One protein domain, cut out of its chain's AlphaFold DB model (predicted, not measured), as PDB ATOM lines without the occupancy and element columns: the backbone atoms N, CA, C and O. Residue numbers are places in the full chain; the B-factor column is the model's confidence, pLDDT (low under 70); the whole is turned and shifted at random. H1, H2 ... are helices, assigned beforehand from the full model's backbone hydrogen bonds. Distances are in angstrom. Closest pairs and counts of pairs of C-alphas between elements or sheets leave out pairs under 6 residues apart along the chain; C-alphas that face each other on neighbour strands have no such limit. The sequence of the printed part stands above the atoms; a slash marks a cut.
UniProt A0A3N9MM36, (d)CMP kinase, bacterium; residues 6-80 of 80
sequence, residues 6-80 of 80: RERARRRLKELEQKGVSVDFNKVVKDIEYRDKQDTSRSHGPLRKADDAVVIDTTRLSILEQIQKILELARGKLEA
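What this domain is: This is residues 6 to 80 of the 80 residues of the protein "(d)CMP kinase" of bacterium (UniProt A0A3N9MM36). A loose, flat model in two parts: helices H1 and H2 pack on each other at a steep tilt, the part of H1 around Ala 9 on residues 25 to 32 of H2, and helix H3 lies away from both, reached by a long winding strip of chain without a named element, residues 42 to 62. The contacts between helices are few, with H1 and H2 the one pair that touches, and the last stretch, residues 74 to 80, sticks out at the end of H3. The printed part has 75 residues with three named helices, in the order H1, H2, H3, and no named strand; the class is all helix. The whole is loose, with a radius of gyration of the C-alphas of 16.1 A, and its C-alphas span 48 by 35 by 18 A.

Where its parts are: H1 covers residues 6 to 18 and is 18.4 A from first to last C-alpha, beginning at C-alpha 6 at (17.141, -15.713, -27.209). After a short link of 6 residues comes H2, residues 25 to 41, the longest helix with 17 residues and 24.5 A; its C-alpha 25 is at (12.737, -13.336, -34.644). After residues 42 to 62 comes H3, residues 63 to 78, 22.7 A long, ending at C-alpha 78 at (48.939, -10.027, -15.428).

How they stand to each other: H1 and H2 touch, with 10 pairs of C-alphas within 8 A. Their closest C-alphas are those of Ala 9 and Val 29, 5.4 A apart. H2 touches H1 with residues 25 to 32 alone. The two helices stand at a steep tilt of 58 degrees and run opposite ways, with their centres 13.6 A apart. H3 touches no helix: it is apart from H1 and apart from H2. In H1, H2 and H3 every O i to N i+4 pair is within hydrogen-bond range.

The domain as a whole: The two C-alphas farthest apart are those of Ser 22 and Ala 80, at 48.3 A, while the C-alphas of Arg 6 and Ala 80 are 37.0 A apart. Residues 15 to 20, of which 15 to 18 belong to H1, stand free, and so do residues 74 to 80, of which 74 to 78 belong to H3. Without these stretches the body has 62 residues and spans 38 by 34 by 15 A. The printed part has no cut and ends at residue 80, the chain's last. The link from H2 to H3 is long, with 21 residues. The mean pLDDT of the printed part is 95.4, and residue 80 is the one printed residue under 70.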
ATOM      1  N   ARG A   6      18.146 -16.768 -27.025       97.00
ATOM      2  CA  ARG A   6      17.141 -15.713 -27.209       97.00
ATOM      3  C   ARG A   6      17.736 -14.319 -27.045       97.00
ATOM      4  O   ARG A   6      17.368 -13.425 -27.797       97.00
ATOM      5  N   GLU A   7      18.660 -14.131 -26.106       97.50
ATOM      6  CA  GLU A   7      19.330 -12.841 -25.929       97.50
ATOM      7  C   GLU A   7      20.246 -12.508 -27.112       97.50
ATOM      8  O   GLU A   7      20.191 -11.402 -27.649       97.50
ATOM      9  N   ARG A   8      21.021 -13.484 -27.598       97.50
ATOM     10  CA  ARG A   8      21.819 -13.313 -28.822       97.50
ATOM     11  C   ARG A   8      20.940 -13.016 -30.038       97.50
ATOM     12  O   ARG A   8      21.277 -12.131 -30.819       97.50
ATOM     13  N   ALA A   9      19.793 -13.686 -30.160       97.62
ATOM     14  CA  ALA A   9      18.826 -13.441 -31.225       97.62
ATOM     15  C   ALA A   9      18.233 -12.028 -31.159       97.62
ATOM     16  O   ALA A   9      18.133 -11.371 -32.189       97.62
ATOM     17  N   ARG A  10      17.903 -11.521 -29.961       97.06
ATOM     18  CA  ARG A  10      17.402 -10.145 -29.783       97.06
ATOM     19  C   ARG A  10      18.432  -9.107 -30.208       97.06
ATOM     20  O   ARG A  10      18.099  -8.194 -30.957       97.06
ATOM     21  N   ARG A  11      19.686  -9.263 -29.764       96.56
ATOM     22  CA  ARG A  11      20.791  -8.369 -30.156       96.56
ATOM     23  C   ARG A  11      20.986  -8.380 -31.668       96.56
ATOM     24  O   ARG A  11      21.058  -7.321 -32.283       96.56
ATOM     25  N   ARG A  12      20.978  -9.572 -32.270       97.25
ATOM     26  CA  ARG A  12      21.116  -9.731 -33.717       97.25
ATOM     27  C   ARG A  12      19.954  -9.120 -34.497       97.25
ATOM     28  O   ARG A  12      20.195  -8.490 -35.519       97.25
ATOM     29  N   LEU A  13      18.719  -9.294 -34.034       97.56
ATOM     30  CA  LEU A  13      17.550  -8.689 -34.667       97.56
ATOM     31  C   LEU A  13      17.667  -7.160 -34.662       97.56
ATOM     32  O   LEU A  13      17.567  -6.549 -35.719       97.56
ATOM     33  N   LYS A  14      18.009  -6.564 -33.513       96.62
ATOM     34  CA  LYS A  14      18.226  -5.115 -33.392       96.62
ATOM     35  C   LYS A  14      19.306  -4.600 -34.354       96.62
ATOM     36  O   LYS A  14      19.129  -3.557 -34.975       96.62
ATOM     37  N   GLU A  15      20.416  -5.326 -34.507       97.06
ATOM     38  CA  GLU A  15      21.461  -4.987 -35.491       97.06
ATOM     39  C   GLU A  15      20.958  -5.037 -36.943       97.06
ATOM     40  O   GLU A  15      21.406  -4.250 -37.774       97.06
ATOM     41  N   LEU A  16      20.084  -5.992 -37.274       96.88
ATOM     42  CA  LEU A  16      19.511  -6.136 -38.616       96.88
ATOM     43  C   LEU A  16      18.497  -5.026 -38.906       96.88
ATOM     44  O   LEU A  16      18.563  -4.416 -39.971       96.88
ATOM     45  N   GLU A  17      17.639  -4.701 -37.938       96.12
ATOM     46  CA  GLU A  17      16.682  -3.594 -38.024       96.12
ATOM     47  C   GLU A  17      17.396  -2.255 -38.250       96.12
ATOM     48  O   GLU A  17      17.017  -1.492 -39.135       96.12
ATOM     49  N   GLN A  18      18.498  -2.005 -37.533       96.69
ATOM     50  CA  GLN A  18      19.344  -0.819 -37.732       96.69
ATOM     51  C   GLN A  18      19.958  -0.735 -39.137       96.69
ATOM     52  O   GLN A  18      20.299   0.352 -39.595       96.69
ATOM     53  N   LYS A  19      20.097  -1.870 -39.828       97.06
ATOM     54  CA  LYS A  19      20.580  -1.959 -41.214       97.06
ATOM     55  C   LYS A  19      19.445  -1.958 -42.244       97.06
ATOM     56  O   LYS A  19      19.712  -2.170 -43.423       97.06
ATOM     57  N   GLY A  20      18.195  -1.757 -41.819       96.69
ATOM     58  CA  GLY A  20      17.018  -1.791 -42.690       96.69
ATOM     59  C   GLY A  20      16.617  -3.197 -43.152       96.69
ATOM     60  O   GLY A  20      15.854  -3.335 -44.103       96.69
ATOM     61  N   VAL A  21      17.125  -4.251 -42.504       96.50
ATOM     62  CA  VAL A  21      16.816  -5.644 -42.841       96.50
ATOM     63  C   VAL A  21      15.723  -6.161 -41.912       96.50
ATOM     64  O   VAL A  21      15.951  -6.344 -40.718       96.50
ATOM     65  N   SER A  22      14.550  -6.448 -42.475       94.06
ATOM     66  CA  SER A  22      13.445  -7.079 -41.746       94.06
ATOM     67  C   SER A  22      13.557  -8.602 -41.800       94.06
ATOM     68  O   SER A  22      13.658  -9.194 -42.877       94.06
ATOM     69  N   VAL A  23      13.556  -9.245 -40.633       94.75
ATOM     70  CA  VAL A  23      13.656 -10.699 -40.472       94.75
ATOM     71  C   VAL A  23      12.831 -11.135 -39.261       94.75
ATOM     72  O   VAL A  23      12.784 -10.446 -38.248       94.75
ATOM     73  N   ASP A  24      12.208 -12.311 -39.351       96.69
ATOM     74  CA  ASP A  24      11.454 -12.900 -38.244       96.69
ATOM     75  C   ASP A  24      12.367 -13.329 -37.079       96.69
ATOM     76  O   ASP A  24      13.389 -13.994 -37.275       96.69
ATOM     77  N   PHE A  25      11.969 -13.006 -35.846       97.38
ATOM     78  CA  PHE A  25      12.737 -13.336 -34.644       97.38
ATOM     79  C   PHE A  25      12.972 -14.846 -34.482       97.38
ATOM     80  O   PHE A  25      14.076 -15.258 -34.116       97.38
ATOM     81  N   ASN A  26      11.975 -15.691 -34.775       97.69
ATOM     82  CA  ASN A  26      12.124 -17.143 -34.638       97.69
ATOM     83  C   ASN A  26      13.089 -17.706 -35.681       97.69
ATOM     84  O   ASN A  26      13.797 -18.672 -35.395       97.69
ATOM     85  N   LYS A  27      13.163 -17.090 -36.867       97.38
ATOM     86  CA  LYS A  27      14.196 -17.412 -37.855       97.38
ATOM     87  C   LYS A  27      15.595 -17.132 -37.301       97.38
ATOM     88  O   LYS A  27      16.436 -18.021 -37.340       97.38
ATOM     89  N   VAL A  28      15.818 -15.965 -36.687       97.75
ATOM     90  CA  VAL A  28      17.118 -15.637 -36.060       97.75
ATOM     91  C   VAL A  28      17.478 -16.627 -34.952       97.75
ATOM     92  O   VAL A  28      18.626 -17.056 -34.863       97.75
ATOM     93  N   VAL A  29      16.509 -17.010 -34.113       98.38
ATOM     94  CA  VAL A  29      16.715 -18.019 -33.061       98.38
ATOM     95  C   VAL A  29      17.177 -19.345 -33.667       98.38
ATOM     96  O   VAL A  29      18.222 -19.852 -33.264       98.38
ATOM     97  N   LYS A  30      16.452 -19.868 -34.664       98.12
ATOM     98  CA  LYS A  30      16.790 -21.137 -35.327       98.12
ATOM     99  C   LYS A  30      18.160 -21.094 -35.995       98.12
ATOM    100  O   LYS A  30      18.924 -22.047 -35.867       98.12
ATOM    101  N   ASP A  31      18.487 -19.992 -36.663       97.62
ATOM    102  CA  ASP A  31      19.785 -19.817 -37.317       97.62
ATOM    103  C   ASP A  31      20.929 -19.848 -36.294       97.62
ATOM    104  O   ASP A  31      21.977 -20.451 -36.534       97.62
ATOM    105  N   ILE A  32      20.726 -19.231 -35.127       97.69
ATOM    106  CA  ILE A  32      21.701 -19.239 -34.035       97.69
ATOM    107  C   ILE A  32      21.846 -20.641 -33.428       97.69
ATOM    108  O   ILE A  32      22.972 -21.103 -33.261       97.69
ATOM    109  N   GLU A  33      20.746 -21.334 -33.128       97.88
ATOM    110  CA  GLU A  33      20.788 -22.701 -32.581       97.88
ATOM    111  C   GLU A  33      21.459 -23.679 -33.540       97.88
ATOM    112  O   GLU A  33      22.282 -24.502 -33.130       97.88
ATOM    113  N   TYR A  34      21.135 -23.570 -34.829       97.81
ATOM    114  CA  TYR A  34      21.750 -24.380 -35.866       97.81
ATOM    115  C   TYR A  34      23.264 -24.159 -35.899       97.81
ATOM    116  O   TYR A  34      24.023 -25.126 -35.852       97.81
ATOM    117  N   ARG A  35      23.712 -22.897 -35.906       97.25
ATOM    118  CA  ARG A  35      25.141 -22.556 -35.882       97.25
ATOM    119  C   ARG A  35      25.843 -23.062 -34.629       97.25
ATOM    120  O   ARG A  35      26.880 -23.700 -34.755       97.25
ATOM    121  N   ASP A  36      25.262 -22.855 -33.450       96.56
ATOM    122  CA  ASP A  36      25.834 -23.346 -32.194       96.56
ATOM    123  C   ASP A  36      26.009 -24.872 -32.218       96.56
ATOM    124  O   ASP A  36      27.036 -25.397 -31.782       96.56
ATOM    125  N   LYS A  37      25.023 -25.598 -32.762       97.06
ATOM    126  CA  LYS A  37      25.102 -27.053 -32.918       97.06
ATOM    127  C   LYS A  37      26.228 -27.448 -33.872       97.06
ATOM    128  O   LYS A  37      26.993 -28.353 -33.551       97.06
ATOM    129  N   GLN A  38      26.355 -26.785 -35.019       97.25
ATOM    130  CA  GLN A  38      27.435 -27.064 -35.970       97.25
ATOM    131  C   GLN A  38      28.813 -26.764 -35.359       97.25
ATOM    132  O   GLN A  38      29.708 -27.606 -35.405       97.25
ATOM    133  N   ASP A  39      28.967 -25.612 -34.706       96.75
ATOM    134  CA  ASP A  39      30.233 -25.187 -34.108       96.75
ATOM    135  C   ASP A  39      30.672 -26.109 -32.963       96.75
ATOM    136  O   ASP A  39      31.863 -26.376 -32.811       96.75
ATOM    137  N   THR A  40      29.733 -26.634 -32.171       95.75
ATOM    138  CA  THR A  40      30.038 -27.562 -31.066       95.75
ATOM    139  C   THR A  40      30.262 -29.008 -31.514       95.75
ATOM    140  O   THR A  40      30.971 -29.736 -30.825       95.75
ATOM    141  N   SER A  41      29.700 -29.428 -32.654       96.69
ATOM    142  CA  SER A  41      29.782 -30.818 -33.143       96.69
ATOM    143  C   SER A  41      30.799 -31.057 -34.264       96.69
ATOM    144  O   SER A  41      31.041 -32.211 -34.621       96.69
ATOM    145  N   ARG A  42      31.414 -30.008 -34.825       95.75
ATOM    146  CA  ARG A  42      32.405 -30.160 -35.901       95.75
ATOM    147  C   ARG A  42      33.610 -31.001 -35.465       95.75
ATOM    148  O   ARG A  42      34.144 -30.828 -34.372       95.75
ATOM    149  N   SER A  43      34.080 -31.871 -36.359       95.38
ATOM    150  CA  SER A  43      35.211 -32.775 -36.099       95.38
ATOM    151  C   SER A  43      36.534 -32.037 -35.881       95.38
ATOM    152  O   SER A  43      37.341 -32.441 -35.048       95.38
ATOM    153  N   HIS A  44      36.747 -30.932 -36.596       95.19
ATOM    154  CA  HIS A  44      37.970 -30.140 -36.522       95.19
ATOM    155  C   HIS A  44      37.722 -28.830 -35.772       95.19
ATOM    156  O   HIS A  44      36.880 -28.020 -36.160       95.19
ATOM    157  N   GLY A  45      38.479 -28.625 -34.691       93.62
ATOM    158  CA  GLY A  45      38.432 -27.420 -33.862       93.62
ATOM    159  C   GLY A  45      37.066 -27.114 -33.231       93.62
ATOM    160  O   GLY A  45      36.643 -25.963 -33.328       93.62
ATOM    161  N   PRO A  46      36.339 -28.068 -32.618       96.88
ATOM    162  CA  PRO A  46      35.011 -27.816 -32.046       96.88
ATOM    163  C   PRO A  46      35.016 -26.668 -31.032       96.88
ATOM    164  O   PRO A  46      35.986 -26.465 -30.296       96.88
ATOM    165  N   LEU A  47      33.910 -25.927 -30.964       96.12
ATOM    166  CA  LEU A  47      33.690 -24.904 -29.952       96.12
ATOM    167  C   LEU A  47      33.585 -25.567 -28.576       96.12
ATOM    168  O   LEU A  47      32.542 -26.096 -28.193       96.12
ATOM    169  N   ARG A  48      34.672 -25.496 -27.811       95.31
ATOM    170  CA  ARG A  48      34.749 -25.972 -26.430       95.31
ATOM    171  C   ARG A  48      35.406 -24.933 -25.535       95.31
ATOM    172  O   ARG A  48      36.182 -24.095 -25.986       95.31
ATOM    173  N   LYS A  49      35.073 -24.990 -24.251       94.75
ATOM    174  CA  LYS A  49      35.737 -24.192 -23.220       94.75
ATOM    175  C   LYS A  49      37.148 -24.767 -23.001       94.75
ATOM    176  O   LYS A  49      37.268 -25.984 -22.907       94.75
ATOM    177  N   ALA A  50      38.173 -23.919 -22.923       95.69
ATOM    178  CA  ALA A  50      39.495 -24.341 -22.450       95.69
ATOM    179  C   ALA A  50      39.472 -24.582 -20.931       95.69
ATOM    180  O   ALA A  50      38.629 -24.016 -20.224       95.69
ATOM    181  N   ASP A  51      40.391 -25.408 -20.434       95.69
ATOM    182  CA  ASP A  51      40.389 -25.853 -19.037       95.69
ATOM    183  C   ASP A  51      40.590 -24.686 -18.058       95.69
ATOM    184  O   ASP A  51      39.885 -24.576 -17.055       95.69
ATOM    185  N   ASP A  52      41.461 -23.741 -18.410       94.06
ATOM    186  CA  ASP A  52      41.796 -22.549 -17.628       94.06
ATOM    187  C   ASP A  52      40.891 -21.334 -17.925       94.06
ATOM    188  O   ASP A  52      41.054 -20.254 -17.341       94.06
ATOM    189  N   ALA A  53      39.939 -21.481 -18.854       94.62
ATOM    190  CA  ALA A  53      39.094 -20.371 -19.264       94.62
ATOM    191  C   ALA A  53      38.077 -20.008 -18.174       94.62
ATOM    192  O   ALA A  53      37.400 -20.858 -17.589       94.62
ATOM    193  N   VAL A  54      37.871 -18.709 -17.975       93.94
ATOM    194  CA  VAL A  54      36.799 -18.185 -17.122       93.94
ATOM    195  C   VAL A  54      35.557 -17.933 -17.978       93.94
ATOM    196  O   VAL A  54      35.613 -17.281 -19.024       93.94
ATOM    197  N   VAL A  55      34.406 -18.468 -17.560       94.88
ATOM    198  CA  VAL A  55      33.141 -18.256 -18.280       94.88
ATOM    199  C   VAL A  55      32.510 -16.948 -17.820       94.88
ATOM    200  O   VAL A  55      32.113 -16.808 -16.670       94.88
ATOM    201  N   ILE A  56      32.364 -16.009 -18.751       95.94
ATOM    202  CA  ILE A  56      31.588 -14.781 -18.555       95.94
ATOM    203  C   ILE A  56      30.234 -14.960 -19.245       95.94
ATOM    204  O   ILE A  56      30.196 -15.088 -20.474       95.94
ATOM    205  N   ASP A  57      29.151 -14.991 -18.465       96.19
ATOM    206  CA  ASP A  57      27.777 -14.922 -18.973       96.19
ATOM    207  C   ASP A  57      27.362 -13.456 -19.137       96.19
ATOM    208  O   ASP A  57      27.346 -12.697 -18.170       96.19
ATOM    209  N   THR A  58      27.052 -13.056 -20.367       96.44
ATOM    210  CA  THR A  58      26.680 -11.681 -20.721       96.44
ATOM    211  C   THR A  58      25.178 -11.518 -20.940       96.44
ATOM    212  O   THR A  58      24.745 -10.470 -21.414       96.44
ATOM    213  N   THR A  59      24.359 -12.522 -20.595       95.44
ATOM    214  CA  THR A  59      22.900 -12.498 -20.806       95.44
ATOM    215  C   THR A  59      22.239 -11.280 -20.160       95.44
ATOM    216  O   THR A  59      21.293 -10.736 -20.718       95.44
ATOM    217  N   ARG A  60      22.737 -10.846 -18.998       94.38
ATOM    218  CA  ARG A  60      22.191  -9.714 -18.229       94.38
ATOM    219  C   ARG A  60      23.215  -8.608 -17.974       94.38
ATOM    220  O   ARG A  60      23.032  -7.831 -17.050       94.38
ATOM    221  N   LEU A  61      24.293  -8.573 -18.755       94.75
ATOM    222  CA  LEU A  61      25.318  -7.540 -18.636       94.75
ATOM    223  C   LEU A  61      25.128  -6.497 -19.731       94.75
ATOM    224  O   LEU A  61      24.938  -6.837 -20.903       94.75
ATOM    225  N   SER A  62      25.226  -5.230 -19.347       95.12
ATOM    226  CA  SER A  62      25.485  -4.135 -20.272       95.12
ATOM    227  C   SER A  62      26.886  -4.259 -20.875       95.12
ATOM    228  O   SER A  62      27.754  -4.984 -20.379       95.12
ATOM    229  N   ILE A  63      27.130  -3.511 -21.952       94.00
ATOM    230  CA  ILE A  63      28.442  -3.496 -22.602       94.00
ATOM    231  C   ILE A  63      29.547  -3.007 -21.653       94.00
ATOM    232  O   ILE A  63      30.637  -3.569 -21.651       94.00
ATOM    233  N   LEU A  64      29.259  -2.010 -20.807       97.12
ATOM    234  CA  LEU A  64      30.231  -1.456 -19.863       97.12
ATOM    235  C   LEU A  64      30.562  -2.451 -18.746       97.12
ATOM    236  O   LEU A  64      31.739  -2.666 -18.467       97.12
ATOM    237  N   GLU A  65      29.558  -3.116 -18.170       97.12
ATOM    238  CA  GLU A  65      29.774  -4.163 -17.159       97.12
ATOM    239  C   GLU A  65      30.561  -5.345 -17.739       97.12
ATOM    240  O   GLU A  65      31.467  -5.877 -17.097       97.12
ATOM    241  N   GLN A  66      30.254  -5.740 -18.979       96.31
ATOM    242  CA  GLN A  66      31.008  -6.777 -19.677       96.31
ATOM    243  C   GLN A  66      32.481  -6.375 -19.846       96.31
ATOM    244  O   GLN A  66      33.362  -7.193 -19.578       96.31
ATOM    245  N   ILE A  67      32.758  -5.138 -20.270       97.31
ATOM    246  CA  ILE A  67      34.125  -4.621 -20.436       97.31
ATOM    247  C   ILE A  67      34.863  -4.604 -19.097       97.31
ATOM    248  O   ILE A  67      35.975  -5.122 -19.013       97.31
ATOM    249  N   GLN A  68      34.244  -4.059 -18.047       97.25
ATOM    250  CA  GLN A  68      34.844  -3.996 -16.714       97.25
ATOM    251  C   GLN A  68      35.230  -5.387 -16.207       97.25
ATOM    252  O   GLN A  68      36.369  -5.591 -15.795       97.25
ATOM    253  N   LYS A  69      34.331  -6.368 -16.346       96.00
ATOM    254  CA  LYS A  69      34.586  -7.750 -15.926       96.00
ATOM    255  C   LYS A  69      35.745  -8.403 -16.680       96.00
ATOM    256  O   LYS A  69      36.490  -9.191 -16.107       96.00
ATOM    257  N   ILE A  70      35.912  -8.092 -17.966       96.50
ATOM    258  CA  ILE A  70      37.052  -8.581 -18.756       96.50
ATOM    259  C   ILE A  70      38.354  -7.938 -18.273       96.50
ATOM    260  O   ILE A  70      39.346  -8.643 -18.102       96.50
ATOM    261  N   LEU A  71      38.355  -6.619 -18.050       96.81
ATOM    262  CA  LEU A  71      39.541  -5.883 -17.609       96.81
ATOM    263  C   LEU A  71      40.019  -6.338 -16.229       96.81
ATOM    264  O   LEU A  71      41.219  -6.505 -16.032       96.81
ATOM    265  N   GLU A  72      39.095  -6.569 -15.302       96.00
ATOM    266  CA  GLU A  72      39.396  -7.086 -13.967       96.00
ATOM    267  C   GLU A  72      40.078  -8.459 -14.036       96.00
ATOM    268  O   GLU A  72      41.162  -8.645 -13.484       96.00
ATOM    269  N   LEU A  73      39.503  -9.398 -14.797       95.25
ATOM    270  CA  LEU A  73      40.079 -10.735 -14.976       95.25
ATOM    271  C   LEU A  73      41.445 -10.700 -15.670       95.25
ATOM    272  O   LEU A  73      42.319 -11.496 -15.340       95.25
ATOM    273  N   ALA A  74      41.627  -9.801 -16.640       95.38
ATOM    274  CA  ALA A  74      42.893  -9.657 -17.344       95.38
ATOM    275  C   ALA A  74      43.992  -9.108 -16.423       95.38
ATOM    276  O   ALA A  74      45.080  -9.673 -16.385       95.38
ATOM    277  N   ARG A  75      43.706  -8.053 -15.649       95.81
ATOM    278  CA  ARG A  75      44.665  -7.470 -14.693       95.81
ATOM    279  C   ARG A  75      45.069  -8.469 -13.619       95.81
ATOM    280  O   ARG A  75      46.258  -8.681 -13.427       95.81
ATOM    281  N   GLY A  76      44.099  -9.169 -13.027       92.25
ATOM    282  CA  GLY A  76      44.381 -10.184 -12.010       92.25
ATOM    283  C   GLY A  76      45.260 -11.340 -12.502       92.25
ATOM    284  O   GLY A  76      45.919 -11.976 -11.691       92.25
ATOM    285  N   LYS A  77      45.305 -11.609 -13.816       89.81
ATOM    286  CA  LYS A  77      46.230 -12.589 -14.412       89.81
ATOM    287  C   LYS A  77      47.585 -12.006 -14.828       89.81
ATOM    288  O   LYS A  77      48.509 -12.780 -15.020       89.81
ATOM    289  N   LEU A  78      47.685 -10.696 -15.050       88.81
ATOM    290  CA  LEU A  78      48.939 -10.027 -15.428       88.81
ATOM    291  C   LEU A  78      49.787  -9.651 -14.209       88.81
ATOM    292  O   LEU A  78      51.000  -9.524 -14.328       88.81
ATOM    293  N   GLU A  79      49.139  -9.432 -13.068       80.56
ATOM    294  CA  GLU A  79      49.784  -9.069 -11.802       80.56
ATOM    295  C   GLU A  79      50.152 -10.291 -10.937       80.56
ATOM    296  O   GLU A  79      50.757 -10.120  -9.879       80.56
ATOM    297  N   ALA A  80      49.792 -11.502 -11.377       62.28
ATOM    298  CA  ALA A  80      50.098 -12.784 -10.735       62.28
ATOM    299  C   ALA A  80      51.267 -13.492 -11.433       62.28
ATOM    300  O   ALA A  80      52.075 -14.120 -10.713       62.28
TER     301      ALA A  80